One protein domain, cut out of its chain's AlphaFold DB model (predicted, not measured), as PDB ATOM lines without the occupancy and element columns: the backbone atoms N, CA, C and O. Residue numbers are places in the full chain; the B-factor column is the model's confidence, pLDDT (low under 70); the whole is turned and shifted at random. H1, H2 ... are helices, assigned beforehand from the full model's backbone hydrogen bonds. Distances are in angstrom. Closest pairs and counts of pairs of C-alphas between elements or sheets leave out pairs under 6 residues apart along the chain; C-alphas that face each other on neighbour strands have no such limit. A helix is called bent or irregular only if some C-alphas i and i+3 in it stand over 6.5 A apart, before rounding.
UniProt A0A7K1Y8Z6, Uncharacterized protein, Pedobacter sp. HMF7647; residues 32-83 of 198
ATOM      1  N   TYR A  32     -35.341  23.862  18.051       86.06
ATOM      2  CA  TYR A  32     -34.435  25.026  17.986       86.06
ATOM      3  C   TYR A  32     -33.023  24.658  17.496       86.06
ATOM      4  O   TYR A  32     -32.561  25.149  16.470       86.06
ATOM      5  N   PHE A  33     -32.365  23.699  18.154       84.31
ATOM      6  CA  PHE A  33     -31.020  23.265  17.760       84.31
ATOM      7  C   PHE A  33     -30.993  22.402  16.491       84.31
ATOM      8  O   PHE A  33     -30.009  22.432  15.754       84.31
ATOM      9  N   LYS A  34     -32.072  21.659  16.203       81.56
ATOM     10  CA  LYS A  34     -32.172  20.834  14.985       81.56
ATOM     11  C   LYS A  34     -32.267  21.705  13.731       81.56
ATOM     12  O   LYS A  34     -31.672  21.378  12.710       81.56
ATOM     13  N   GLU A  35     -32.995  22.814  13.814       87.50
ATOM     14  CA  GLU A  35     -33.204  23.734  12.695       87.50
ATOM     15  C   GLU A  35     -32.124  24.812  12.614       87.50
ATOM     16  O   GLU A  35     -31.782  25.226  11.509       87.50
ATOM     17  N   SER A  36     -31.532  25.214  13.743       83.62
ATOM     18  CA  SER A  36     -30.472  26.229  13.793       83.62
ATOM     19  C   SER A  36     -29.307  25.894  12.858       83.62
ATOM     20  O   SER A  36     -28.904  26.735  12.058       83.62
ATOM     21  N   PHE A  37     -28.835  24.642  12.841       83.44
ATOM     22  CA  PHE A  37     -27.762  24.240  11.927       83.44
ATOM     23  C   PHE A  37     -28.161  24.414  10.454       83.44
ATOM     24  O   PHE A  37     -27.413  24.993   9.667       83.44
ATOM     25  N   ALA A  38     -29.364  23.973  10.077       84.50
ATOM     26  CA  ALA A  38     -29.864  24.126   8.713       84.50
ATOM     27  C   ALA A  38     -30.054  25.604   8.329       84.50
ATOM     28  O   ALA A  38     -29.742  25.993   7.203       84.50
ATOM     29  N   GLN A  39     -30.532  26.435   9.257       88.12
ATOM     30  CA  GLN A  39     -30.698  27.875   9.054       88.12
ATOM     31  C   GLN A  39     -29.348  28.579   8.869       88.12
ATOM     32  O   GLN A  39     -29.208  29.379   7.942       88.12
ATOM     33  N   ILE A  40     -28.341  28.234   9.676       89.69
ATOM     34  CA  ILE A  40     -26.978  28.776   9.567       89.69
ATOM     35  C   ILE A  40     -26.359  28.406   8.214       89.69
ATOM     36  O   ILE A  40     -25.820  29.277   7.533       89.69
ATOM     37  N   GLN A  41     -26.483  27.149   7.776       87.56
ATOM     38  CA  GLN A  41     -25.958  26.729   6.469       87.56
ATOM     39  C   GLN A  41     -26.655  27.445   5.304       87.56
ATOM     40  O   GLN A  41     -26.000  27.843   4.340       87.56
ATOM     41  N   ARG A  42     -27.975  27.665   5.398       86.88
ATOM     42  CA  ARG A  42     -28.717  28.460   4.405       86.88
ATOM     43  C   ARG A  42     -28.208  29.898   4.348       86.88
ATOM     44  O   ARG A  42     -27.940  30.389   3.258       86.88
ATOM     45  N   HIS A  43     -28.040  30.543   5.501       86.81
ATOM     46  CA  HIS A  43     -27.518  31.909   5.572       86.81
ATOM     47  C   HIS A  43     -26.106  32.015   5.002       86.81
ATOM     48  O   HIS A  43     -25.836  32.906   4.202       86.81
ATOM     49  N   LYS A  44     -25.226  31.070   5.351       87.75
ATOM     50  CA  LYS A  44     -23.871  31.000   4.802       87.75
ATOM     51  C   LYS A  44     -23.894  30.900   3.275       87.75
ATOM     52  O   LYS A  44     -23.214  31.674   2.615       87.75
ATOM     53  N   LYS A  45     -24.727  30.017   2.716       84.31
ATOM     54  CA  LYS A  45     -24.865  29.853   1.262       84.31
ATOM     55  C   LYS A  45     -25.376  31.123   0.574       84.31
ATOM     56  O   LYS A  45     -24.858  31.487  -0.472       84.31
ATOM     57  N   ILE A  46     -26.373  31.802   1.146       82.50
ATOM     58  CA  ILE A  46     -26.878  33.080   0.611       82.50
ATOM     59  C   ILE A  46     -25.766  34.135   0.623       82.50
ATOM     60  O   ILE A  46     -25.584  34.848  -0.360       82.50
ATOM     61  N   LEU A  47     -24.994  34.202   1.709       80.62
ATOM     62  CA  LEU A  47     -23.885  35.139   1.840       80.62
ATOM     63  C   LEU A  47     -22.764  34.848   0.824       80.62
ATOM     64  O   LEU A  47     -22.262  35.774   0.194       80.62
ATOM     65  N   GLU A  48     -22.399  33.582   0.628       81.25
ATOM     66  CA  GLU A  48     -21.432  33.158  -0.397       81.25
ATOM     67  C   GLU A  48     -21.899  33.536  -1.808       81.25
ATOM     68  O   GLU A  48     -21.124  34.109  -2.569       81.25
ATOM     69  N   LEU A  49     -23.174  33.300  -2.134       75.06
ATOM     70  CA  LEU A  49     -23.761  33.692  -3.421       75.06
ATOM     71  C   LEU A  49     -23.751  35.215  -3.612       75.06
ATOM     72  O   LEU A  49     -23.404  35.693  -4.685       75.06
ATOM     73  N   SER A  50     -24.042  35.982  -2.556       69.19
ATOM     74  CA  SER A  50     -23.985  37.450  -2.607       69.19
ATOM     75  C   SER A  50     -22.565  38.007  -2.802       69.19
ATOM     76  O   SER A  50     -22.401  39.058  -3.414       69.19
ATOM     77  N   GLN A  51     -21.532  37.304  -2.314       70.00
ATOM     78  CA  GLN A  51     -20.121  37.681  -2.483       70.00
ATOM     79  C   GLN A  51     -19.527  37.219  -3.821       70.00
ATOM     80  O   GLN A  51     -18.561  37.810  -4.295       70.00
ATOM     81  N   ALA A  52     -20.103  36.187  -4.442       68.19
ATOM     82  CA  ALA A  52     -19.645  35.610  -5.707       68.19
ATOM     83  C   ALA A  52     -19.964  36.468  -6.950       68.19
ATOM     84  O   ALA A  52     -19.704  36.039  -8.070       68.19
ATOM     85  N   GLY A  53     -20.506  37.678  -6.775       58.25
ATOM     86  CA  GLY A  53     -20.752  38.628  -7.866       58.25
ATOM     87  C   GLY A  53     -22.026  38.367  -8.671       58.25
ATOM     88  O   GLY A  53     -22.408  39.214  -9.469       58.25
ATOM     89  N   GLU A  54     -22.746  37.273  -8.412       62.44
ATOM     90  CA  GLU A  54     -24.144  37.109  -8.830       62.44
ATOM     91  C   GLU A  54     -25.051  37.840  -7.831       62.44
ATOM     92  O   GLU A  54     -25.877  37.251  -7.129       62.44
ATOM     93  N   ALA A  55     -24.850  39.154  -7.712       61.34
ATOM     94  CA  ALA A  55     -25.799  39.994  -7.007       61.34
ATOM     95  C   ALA A  55     -27.152  39.835  -7.712       61.34
ATOM     96  O   ALA A  55     -27.252  39.973  -8.929       61.34
ATOM     97  N   PHE A  56     -28.192  39.499  -6.954       67.19
ATOM     98  CA  PHE A  56     -29.556  39.547  -7.459       67.19
ATOM     99  C   PHE A  56     -29.873  41.009  -7.789       67.19
ATOM    100  O   PHE A  56     -30.224  41.794  -6.907       67.19
ATOM    101  N   GLU A  57     -29.665  41.390  -9.046       73.38
ATOM    102  CA  GLU A  57     -29.962  42.725  -9.532       73.38
ATOM    103  C   GLU A  57     -31.465  42.837  -9.749       73.38
ATOM    104  O   GLU A  57     -32.070  42.126 -10.555       73.38
ATOM    105  N   ILE A  58     -32.081  43.727  -8.978       79.25
ATOM    106  CA  ILE A  58     -33.479  44.076  -9.171       79.25
ATOM    107  C   ILE A  58     -33.540  44.876 -10.478       79.25
ATOM    108  O   ILE A  58     -32.839  45.886 -10.580       79.25
ATOM    109  N   PRO A  59     -34.348  44.456 -11.468       84.44
ATOM    110  CA  PRO A  59     -34.511  45.210 -12.701       84.44
ATOM    111  C   PRO A  59     -34.883  46.664 -12.413       84.44
ATOM    112  O   PRO A  59     -35.636  46.940 -11.469       84.44
ATOM    113  N   ALA A  60     -34.386  47.578 -13.251       80.56
ATOM    114  CA  ALA A  60     -34.872  48.950 -13.253       80.56
ATOM    115  C   ALA A  60     -36.410  48.927 -13.325       80.56
ATOM    116  O   ALA A  60     -36.993  48.125 -14.056       80.56
ATOM    117  N   ASP A  61     -37.046  49.742 -12.487       86.94
ATOM    118  CA  ASP A  61     -38.500  49.936 -12.438       86.94
ATOM    119  C   ASP A  61     -39.326  48.759 -11.875       86.94
ATOM    120  O   ASP A  61     -40.558  48.808 -11.885       86.94
ATOM    121  N   TYR A  62     -38.691  47.734 -11.278       88.69
ATOM    122  CA  TYR A  62     -39.409  46.641 -10.593       88.69
ATOM    123  C   TYR A  62     -40.437  47.173  -9.589       88.69
ATOM    124  O   TYR A  62     -41.599  46.777  -9.622       88.69
ATOM    125  N   PHE A  63     -40.016  48.080  -8.702       92.38
ATOM    126  CA  PHE A  63     -40.887  48.630  -7.662       92.38
ATOM    127  C   PHE A  63     -41.916  49.622  -8.207       92.38
ATOM    128  O   PHE A  63     -43.009  49.709  -7.649       92.38
ATOM    129  N   GLU A  64     -41.600  50.326  -9.295       91.31
ATOM    130  CA  GLU A  64     -42.520  51.260  -9.947       91.31
ATOM    131  C   GLU A  64     -43.709  50.505 -10.556       91.31
ATOM    132  O   GLU A  64     -44.863  50.835 -10.284       91.31
ATOM    133  N   GLY A  65     -43.442  49.402 -11.264       88.75
ATOM    134  CA  GLY A  65     -44.481  48.547 -11.841       88.75
ATOM    135  C   GLY A  65     -45.097  47.533 -10.870       88.75
ATOM    136  O   GLY A  65     -46.084  46.881 -11.217       88.75
ATOM    137  N   LEU A  66     -44.543  47.337  -9.667       92.25
ATOM    138  CA  LEU A  66     -44.973  46.261  -8.762       92.25
ATOM    139  C   LEU A  66     -46.433  46.418  -8.332       92.25
ATOM    140  O   LEU A  66     -47.205  45.461  -8.394       92.25
ATOM    141  N   THR A  67     -46.816  47.624  -7.918       91.62
ATOM    142  CA  THR A  67     -48.173  47.908  -7.429       91.62
ATOM    143  C   THR A  67     -49.212  47.680  -8.524       91.62
ATOM    144  O   THR A  67     -50.237  47.040  -8.293       91.62
ATOM    145  N   GLU A  68     -48.933  48.147  -9.739       92.69
ATOM    146  CA  GLU A  68     -49.825  47.975 -10.886       92.69
ATOM    147  C   GLU A  68     -49.912  46.508 -11.334       92.69
ATOM    148  O   GLU A  68     -51.001  46.010 -11.618       92.69
ATOM    149  N   ASN A  69     -48.799  45.769 -11.298       90.44
ATOM    150  CA  ASN A  69     -48.779  44.329 -11.566       90.44
ATOM    151  C   ASN A  69     -49.583  43.515 -10.544       90.44
ATOM    152  O   ASN A  69     -50.277  42.569 -10.915       90.44
ATOM    153  N   ILE A  70     -49.496  43.855  -9.256       93.38
ATOM    154  CA  ILE A  70     -50.283  43.183  -8.212       93.38
ATOM    155  C   ILE A  70     -51.772  43.470  -8.425       93.38
ATOM    156  O   ILE A  70     -52.581  42.542  -8.458       93.38
ATOM    157  N   ASN A  71     -52.132  44.736  -8.631       92.44
ATOM    158  CA  ASN A  71     -53.525  45.131  -8.818       92.44
ATOM    159  C   ASN A  71     -54.128  44.543 -10.101       92.44
ATOM    160  O   ASN A  71     -55.264  44.077 -10.075       92.44
ATOM    161  N   SER A  72     -53.375  44.499 -11.204       88.62
ATOM    162  CA  SER A  72     -53.844  43.894 -12.456       88.62
ATOM    163  C   SER A  72     -54.090  42.391 -12.315       88.62
ATOM    164  O   SER A  72     -55.092  41.894 -12.826       88.62
ATOM    165  N   ARG A  73     -53.246  41.671 -11.563       85.31
ATOM    166  CA  ARG A  73     -53.459  40.248 -11.247       85.31
ATOM    167  C   ARG A  73     -54.689  40.029 -10.380       85.31
ATOM    168  O   ARG A  73     -55.490  39.163 -10.707       85.31
ATOM    169  N   ILE A  74     -54.875  40.832  -9.334       86.31
ATOM    170  CA  ILE A  74     -56.065  40.750  -8.473       86.31
ATOM    171  C   ILE A  74     -57.334  41.013  -9.293       86.31
ATOM    172  O   ILE A  74     -58.304  40.266  -9.187       86.31
ATOM    173  N   LEU A  75     -57.329  42.040 -10.147       85.50
ATOM    174  CA  LEU A  75     -58.455  42.346 -11.031       85.50
ATOM    175  C   LEU A  75     -58.704  41.221 -12.038       85.50
ATOM    176  O   LEU A  75     -59.857  40.871 -12.285       85.50
ATOM    177  N   LEU A  76     -57.649  40.635 -12.606       79.81
ATOM    178  CA  LEU A  76     -57.764  39.488 -13.497       79.81
ATOM    179  C   LEU A  76     -58.375  38.292 -12.761       79.81
ATOM    180  O   LEU A  76     -59.309  37.702 -13.278       79.81
ATOM    181  N   GLU A  77     -57.919  37.965 -11.555       75.75
ATOM    182  CA  GLU A  77     -58.471  36.873 -10.741       75.75
ATOM    183  C   GLU A  77     -59.940  37.109 -10.366       75.75
ATOM    184  O   GLU A  77     -60.750  36.187 -10.435       75.75
ATOM    185  N   GLN A  78     -60.316  38.349 -10.040       75.06
ATOM    186  CA  GLN A  78     -61.705  38.720  -9.756       75.06
ATOM    187  C   GLN A  78     -62.606  38.622 -10.996       75.06
ATOM    188  O   GLN A  78     -63.751  38.180 -10.892       75.06
ATOM    189  N   ASN A  79     -62.105  39.004 -12.175       67.50
ATOM    190  CA  ASN A  79     -62.847  38.908 -13.438       67.50
ATOM    191  C   ASN A  79     -62.822  37.491 -14.037       67.50
ATOM    192  O   ASN A  79     -63.739  37.105 -14.761       67.50
ATOM    193  N   LEU A  80     -61.813  36.688 -13.698       63.25
ATOM    194  CA  LEU A  80     -61.718  35.258 -13.981       63.25
ATOM    195  C   LEU A  80     -62.462  34.422 -12.935       63.25
ATOM    196  O   LEU A  80     -62.150  33.248 -12.770       63.25
ATOM    197  N   ALA A  81     -63.538  34.944 -12.338       57.78
ATOM    198  CA  ALA A  81     -64.574  34.149 -11.669       57.78
ATOM    199  C   ALA A  81     -65.286  33.150 -12.617       57.78
ATOM    200  O   ALA A  81     -66.415  32.729 -12.376       57.78
ATOM    201  N   GLN A  82     -64.646  32.757 -13.719       62.03
ATOM    202  CA  GLN A  82     -64.932  31.511 -14.388       62.03
ATOM    203  C   GLN A  82     -64.219  30.384 -13.648       62.03
ATOM    204  O   GLN A  82     -63.055  30.513 -13.267       62.03
ATOM    205  N   PRO A  83     -64.886  29.247 -13.460       57.19
ATOM    206  CA  PRO A  83     -64.356  28.164 -12.668       57.19
ATOM    207  C   PRO A  83     -63.335  27.375 -13.507       57.19
ATOM    208  O   PRO A  83     -63.553  26.224 -13.860       57.19
TER     209      PRO A  83
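What this domain is: This is residues 32 to 83 of the 198 residues of an uncharacterized protein of Pedobacter sp. HMF7647 (UniProt A0A7K1Y8Z6). Two helices, H1 and H2, form the arms of a wide, open V with a stretched-out base, residues 52 to 61; the arms do not pack on each other and the space between them is empty. The printed part has 52 residues with two named helices, H1 then H2, and no named strand: all helix. It is extended, with a radius of gyration of the C-alphas of 18.9 A, and flat, spanning 46 by 32 by 15 A.

How they stand to each other: H1, residues 32 to 51, and H2, residues 62 to 79, are apart, with no C-alpha of the one within 8 A of the other. A short link of 10 residues joins them. Residues 32 to 83 stand free, with no C-alpha 8 or more places away along the chain within 10 A. O i to N i+4 pairs are within hydrogen-bond range in 14 of 16 cases in H1 and 12 of 14 in H2.

Where its parts are: H1 runs 28.0 A from C-alpha 32 at (-34.435, 25.026, 17.986). It is neither bent nor irregular, but only just: C-alphas 34 and 37 are 6.4 A apart. H2 runs 24.8 A to C-alpha 79 at (-62.847, 38.908, -13.438) and is irregular, C-alphas 64 and 67 being 7.0 A apart.

The domain as a whole: The C-alphas farthest apart, of Phe 33 and Gln 82, are 47.5 A apart. The printed part has no cut and no long link. Its mean pLDDT is 80.4, with residues 50, 52 to 56 and 79 to 83 under 70.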